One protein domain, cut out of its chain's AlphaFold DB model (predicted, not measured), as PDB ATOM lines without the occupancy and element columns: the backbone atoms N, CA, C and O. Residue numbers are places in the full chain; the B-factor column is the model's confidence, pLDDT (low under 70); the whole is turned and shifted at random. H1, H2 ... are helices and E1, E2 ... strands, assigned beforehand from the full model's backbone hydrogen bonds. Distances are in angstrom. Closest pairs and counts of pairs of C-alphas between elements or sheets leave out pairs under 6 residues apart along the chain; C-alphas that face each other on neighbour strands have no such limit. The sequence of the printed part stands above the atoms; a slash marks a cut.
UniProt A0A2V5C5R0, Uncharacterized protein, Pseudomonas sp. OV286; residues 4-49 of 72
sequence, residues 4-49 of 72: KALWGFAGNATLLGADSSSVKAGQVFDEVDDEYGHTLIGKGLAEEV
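This is residues 4 to 49 of the 72 residues of an uncharacterized protein of Pseudomonas sp. OV286 (UniProt A0A2V5C5R0). This is a small rounded domain of little regular structure, mostly loops, with helix H2 and short strand E1 toward one end of its longest axis and the small helix H1 toward the other. A long loop, residues 17 to 33, joins H1 to H2. There are 46 residues printed, with H1, H2 and E1 in that order; these hold only 16 residues, mostly helix. It is compact, with a radius of gyration of the C-alphas of 8.9 A and spans of 22 by 19 by 16 A.

Start at C-alpha 4, (138.845, 88.365, 98.499). H1 is residues 13 to 16, 5.1 A long. Find C-alpha 34 at (136.711, 76.815, 92.442); from there H2 runs 12.0 A to residue 42. E1, residues 46 to 48, runs 6.9 A to C-alpha 48 at (142.394, 85.022, 94.413).

H1 and H2 only just touch, with 3 pairs of C-alphas within 8 A; the closest are Leu 15 and Tyr 36, 6.6 A. The closest C-alphas of H2 and E1 are those of Ile 41 and Glu 47, 5.2 A. H1 and E1 are apart. E1 pairs with no named strand, but residues 4 to 5 pair antiparallel with its residues 46 to 47. Every O i to N i+4 pair in H2 is within hydrogen-bond range; H1 is too short for one.

The C-alphas farthest apart, Asp 19 and Gly 42, are 23.2 A apart. The printed part has no cut, the link H1 to H2 is long, and no printed residue is under 70 in pLDDT.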
ATOM      1  N   LYS A   4     139.237  87.115  97.858       90.00
ATOM      2  CA  LYS A   4     138.845  88.365  98.499       90.00
ATOM      3  C   LYS A   4     137.933  89.146  97.569       90.00
ATOM      4  O   LYS A   4     138.321  89.481  96.456       90.00
ATOM      5  N   ALA A   5     136.736  89.475  98.033       90.44
ATOM      6  CA  ALA A   5     135.840  90.367  97.318       90.44
ATOM      7  C   ALA A   5     136.450  91.770  97.244       90.44
ATOM      8  O   ALA A   5     136.837  92.348  98.260       90.44
ATOM      9  N   LEU A   6     136.528  92.332  96.044       88.62
ATOM     10  CA  LEU A   6     136.987  93.703  95.822       88.62
ATOM     11  C   LEU A   6     135.829  94.700  95.946       88.62
ATOM     12  O   LEU A   6     136.028  95.836  96.371       88.62
ATOM     13  N   TRP A   7     134.614  94.249  95.635       89.19
ATOM     14  CA  TRP A   7     133.396  95.052  95.619       89.19
ATOM     15  C   TRP A   7     132.291  94.376  96.429       89.19
ATOM     16  O   TRP A   7     132.344  93.176  96.693       89.19
ATOM     17  N   GLY A   8     131.282  95.148  96.832       90.12
ATOM     18  CA  GLY A   8     130.058  94.574  97.380       90.12
ATOM     19  C   GLY A   8     129.191  94.022  96.251       90.12
ATOM     20  O   GLY A   8     128.926  94.736  95.287       90.12
ATOM     21  N   PHE A   9     128.760  92.768  96.355       88.69
ATOM     22  CA  PHE A   9     127.893  92.137  95.361       88.69
ATOM     23  C   PHE A   9     126.933  91.139  96.012       88.69
ATOM     24  O   PHE A   9     127.160  90.670  97.124       88.69
ATOM     25  N   ALA A  10     125.850  90.811  95.308       89.50
ATOM     26  CA  ALA A  10     124.958  89.722  95.689       89.50
ATOM     27  C   ALA A  10     125.374  88.450  94.935       89.50
ATOM     28  O   ALA A  10     125.353  88.426  93.704       89.50
ATOM     29  N   GLY A  11     125.800  87.425  95.667       86.19
ATOM     30  CA  GLY A  11     126.278  86.150  95.144       86.19
ATOM     31  C   GLY A  11     125.506  84.952  95.691       86.19
ATOM     32  O   GLY A  11     124.481  85.094  96.354       86.19
ATOM     33  N   ASN A  12     126.002  83.752  95.404       88.88
ATOM     34  CA  ASN A  12     125.455  82.521  95.957       88.88
ATOM     35  C   ASN A  12     126.176  82.190  97.271       88.88
ATOM     36  O   ASN A  12     127.347  81.821  97.252       88.88
ATOM     37  N   ALA A  13     125.472  82.340  98.397       86.81
ATOM     38  CA  ALA A  13     126.017  82.131  99.737       86.81
ATOM     39  C   ALA A  13     126.632  80.731  99.906       86.81
ATOM     40  O   ALA A  13     127.741  80.603 100.411       86.81
ATOM     41  N   THR A  14     125.962  79.696  99.389       87.81
ATOM     42  CA  THR A  14     126.423  78.303  99.464       87.81
ATOM     43  C   THR A  14     127.738  78.099  98.723       87.81
ATOM     44  O   THR A  14     128.649  77.488  99.265       87.81
ATOM     45  N   LEU A  15     127.862  78.649  97.511       88.56
ATOM     46  CA  LEU A  15     129.089  78.532  96.712       88.56
ATOM     47  C   LEU A  15     130.236  79.386  97.262       88.56
ATOM     48  O   LEU A  15     131.385  79.149  96.918       88.56
ATOM     49  N   LEU A  16     129.924  80.390  98.083       86.06
ATOM     50  CA  LEU A  16     130.896  81.253  98.752       86.06
ATOM     51  C   LEU A  16     131.313  80.746 100.136       86.06
ATOM     52  O   LEU A  16     132.208  81.343 100.733       86.06
ATOM     53  N   GLY A  17     130.637  79.729 100.679       84.81
ATOM     54  CA  GLY A  17     130.768  79.369 102.094       84.81
ATOM     55  C   GLY A  17     130.362  80.514 103.031       84.81
ATOM     56  O   GLY A  17     130.919  80.685 104.110       84.81
ATOM     57  N   ALA A  18     129.433  81.363 102.591       86.00
ATOM     58  CA  ALA A  18     128.942  82.504 103.347       86.00
ATOM     59  C   ALA A  18     127.584  82.185 103.977       86.00
ATOM     60  O   ALA A  18     126.762  81.491 103.387       86.00
ATOM     61  N   ASP A  19     127.302  82.782 105.134       82.38
ATOM     62  CA  ASP A  19     125.968  82.718 105.750       82.38
ATOM     63  C   ASP A  19     124.921  83.521 104.951       82.38
ATOM     64  O   ASP A  19     123.723  83.256 104.995       82.38
ATOM     65  N   SER A  20     125.380  84.500 104.161       85.00
ATOM     66  CA  SER A  20     124.510  85.400 103.412       85.00
ATOM     67  C   SER A  20     124.972  85.601 101.976       85.00
ATOM     68  O   SER A  20     126.164  85.690 101.684       85.00
ATOM     69  N   SER A  21     123.998  85.758 101.080       87.81
ATOM     70  CA  SER A  21     124.221  86.074  99.667       87.81
ATOM     71  C   SER A  21     124.794  87.477  99.460       87.81
ATOM     72  O   SER A  21     125.280  87.787  98.377       87.81
ATOM     73  N   SER A  22     124.730  88.350 100.469       89.44
ATOM     74  CA  SER A  22     125.267  89.705 100.385       89.44
ATOM     75  C   SER A  22     126.737  89.734 100.792       89.44
ATOM     76  O   SER A  22     127.074  89.658 101.973       89.44
ATOM     77  N   VAL A  23     127.609  89.938  99.813       90.31
ATOM     78  CA  VAL A  23     129.052  90.076  99.998       90.31
ATOM     79  C   VAL A  23     129.425  91.545 100.134       90.31
ATOM     80  O   VAL A  23     128.942  92.390  99.378       90.31
ATOM     81  N   LYS A  24     130.314  91.860 101.077       90.19
ATOM     82  CA  LYS A  24     130.900  93.198 101.218       90.19
ATOM     83  C   LYS A  24     132.282  93.268 100.573       90.19
ATOM     84  O   LYS A  24     133.031  92.294 100.560       90.19
ATOM     85  N   ALA A  25     132.638  94.458 100.097       88.88
ATOM     86  CA  ALA A  25     133.994  94.740  99.646       88.88
ATOM     87  C   ALA A  25     135.001  94.470 100.778       88.88
ATOM     88  O   ALA A  25     134.780  94.854 101.926       88.88
ATOM     89  N   GLY A  26     136.106  93.809 100.447       86.94
ATOM     90  CA  GLY A  26     137.157  93.404 101.375       86.94
ATOM     91  C   GLY A  26     136.904  92.086 102.108       86.94
ATOM     92  O   GLY A  26     137.803  91.633 102.817       86.94
ATOM     93  N   GLN A  27     135.736  91.461 101.940       88.44
ATOM     94  CA  GLN A  27     135.414  90.191 102.585       88.44
ATOM     95  C   GLN A  27     136.218  89.047 101.960       88.44
ATOM     96  O   GLN A  27     136.280  88.918 100.739       88.44
ATOM     97  N   VAL A  28     136.853  88.234 102.803       88.50
ATOM     98  CA  VAL A  28     137.644  87.074 102.381       88.50
ATOM     99  C   VAL A  28     136.817  85.818 102.594       88.50
ATOM    100  O   VAL A  28     136.231  85.639 103.660       88.50
ATOM    101  N   PHE A  29     136.795  84.962 101.584       88.81
ATOM    102  CA  PHE A  29     136.118  83.679 101.594       88.81
ATOM    103  C   PHE A  29     137.149  82.585 101.344       88.81
ATOM    104  O   PHE A  29     137.926  82.679 100.396       88.81
ATOM    105  N   ASP A  30     137.176  81.580 102.211       89.00
ATOM    106  CA  ASP A  30     138.131  80.463 102.158       89.00
ATOM    107  C   ASP A  30     137.522  79.209 101.522       89.00
ATOM    108  O   ASP A  30     138.198  78.449 100.834       89.00
ATOM    109  N   GLU A  31     136.208  79.067 101.665       87.88
ATOM    110  CA  GLU A  31     135.432  77.899 101.255       87.88
ATOM    111  C   GLU A  31     134.697  78.130  99.928       87.88
ATOM    112  O   GLU A  31     133.630  77.567  99.692       87.88
ATOM    113  N   VAL A  32     135.238  78.983  99.051       89.44
ATOM    114  CA  VAL A  32     134.587  79.246  97.762       89.44
ATOM    115  C   VAL A  32     134.805  78.080  96.825       89.44
ATOM    116  O   VAL A  32     135.925  77.585  96.687       89.44
ATOM    117  N   ASP A  33     133.750  77.680  96.136       91.94
ATOM    118  CA  ASP A  33     133.850  76.760  95.016       91.94
ATOM    119  C   ASP A  33     134.823  77.297  93.945       91.94
ATOM    120  O   ASP A  33     134.870  78.495  93.666       91.94
ATOM    121  N   ASP A  34     135.642  76.422  93.368       88.62
ATOM    122  CA  ASP A  34     136.711  76.815  92.442       88.62
ATOM    123  C   ASP A  34     136.152  77.470  91.166       88.62
ATOM    124  O   ASP A  34     136.578  78.551  90.753       88.62
ATOM    125  N   GLU A  35     135.098  76.881  90.593       89.25
ATOM    126  CA  GLU A  35     134.439  77.378  89.383       89.25
ATOM    127  C   GLU A  35     133.728  78.715  89.646       89.25
ATOM    128  O   GLU A  35     133.809  79.670  88.856       89.25
ATOM    129  N   TYR A  36     133.072  78.822  90.803       90.12
ATOM    130  CA  TYR A  36     132.421  80.061  91.210       90.12
ATOM    131  C   TYR A  36     133.428  81.180  91.504       90.12
ATOM    132  O   TYR A  36     133.250  82.316  91.054       90.12
ATOM    133  N   GLY A  37     134.516  80.870  92.210       89.19
ATOM    134  CA  GLY A  37     135.581  81.818  92.518       89.19
ATOM    135  C   GLY A  37     136.251  82.355  91.254       89.19
ATOM    136  O   GLY A  37     136.357  83.574  91.097       89.19
ATOM    137  N   HIS A  38     136.577  81.489  90.291       90.00
ATOM    138  CA  HIS A  38     137.079  81.905  88.979       90.00
ATOM    139  C   HIS A  38     136.091  82.793  88.217       90.00
ATOM    140  O   HIS A  38     136.504  83.760  87.576       90.00
ATOM    141  N   THR A  39     134.787  82.531  88.327       90.19
ATOM    142  CA  THR A  39     133.754  83.386  87.725       90.19
ATOM    143  C   THR A  39     133.756  84.789  88.335       90.19
ATOM    144  O   THR A  39     133.660  85.785  87.614       90.19
ATOM    145  N   LEU A  40     133.884  84.896  89.659       88.69
ATOM    146  CA  LEU A  40     133.946  86.182  90.358       88.69
ATOM    147  C   LEU A  40     135.234  86.949  90.047       88.69
ATOM    148  O   LEU A  40     135.184  88.167  89.852       88.69
ATOM    149  N   ILE A  41     136.359  86.240  89.946       88.81
ATOM    150  CA  ILE A  41     137.654  86.812  89.563       88.81
ATOM    151  C   ILE A  41     137.635  87.278  88.109       88.81
ATOM    152  O   ILE A  41     137.998  88.416  87.820       88.81
ATOM    153  N   GLY A  42     137.124  86.456  87.191       86.00
ATOM    154  CA  GLY A  42     136.976  86.808  85.777       86.00
ATOM    155  C   GLY A  42     136.052  88.009  85.547       86.00
ATOM    156  O   GLY A  42     136.232  88.756  84.588       86.00
ATOM    157  N   LYS A  43     135.094  88.241  86.453       86.75
ATOM    158  CA  LYS A  43     134.234  89.437  86.471       86.75
ATOM    159  C   LYS A  43     134.876  90.655  87.149       86.75
ATOM    160  O   LYS A  43     134.292  91.734  87.099       86.75
ATOM    161  N   GLY A  44     136.029  90.501  87.801       87.31
ATOM    162  CA  GLY A  44     136.673  91.557  88.589       87.31
ATOM    163  C   GLY A  44     135.934  91.914  89.886       87.31
ATOM    164  O   GLY A  44     136.149  92.992  90.439       87.31
ATOM    165  N   LEU A  45     135.044  91.038  90.368       87.88
ATOM    166  CA  LEU A  45     134.324  91.216  91.635       87.88
ATOM    167  C   LEU A  45     135.132  90.708  92.833       87.88
ATOM    168  O   LEU A  45     134.972  91.220  93.943       87.88
ATOM    169  N   ALA A  46     136.006  89.730  92.608       88.69
ATOM    170  CA  ALA A  46     136.895  89.162  93.609       88.69
ATOM    171  C   ALA A  46     138.308  88.954  93.049       88.69
ATOM    172  O   ALA A  46     138.532  89.065  91.849       88.69
ATOM    173  N   GLU A  47     139.256  88.653  93.925       88.75
ATOM    174  CA  GLU A  47     140.639  88.326  93.590       88.75
ATOM    175  C   GLU A  47     141.065  87.076  94.359       88.75
ATOM    176  O   GLU A  47     140.701  86.920  95.524       88.75
ATOM    177  N   GLU A  48     141.820  86.179  93.724       87.75
ATOM    178  CA  GLU A  48     142.394  85.022  94.413       87.75
ATOM    179  C   GLU A  48     143.406  85.494  95.462       87.75
ATOM    180  O   GLU A  48     144.276  86.329  95.195       87.75
ATOM    181  N   VAL A  49     143.309  84.956  96.672       86.81
ATOM    182  CA  VAL A  49     144.289  85.217  97.725       86.81
ATOM    183  C   VAL A  49     144.949  83.911  98.135       86.81
ATOM    184  O   VAL A  49     144.311  82.869  98.237       86.81
TER     185      VAL A  49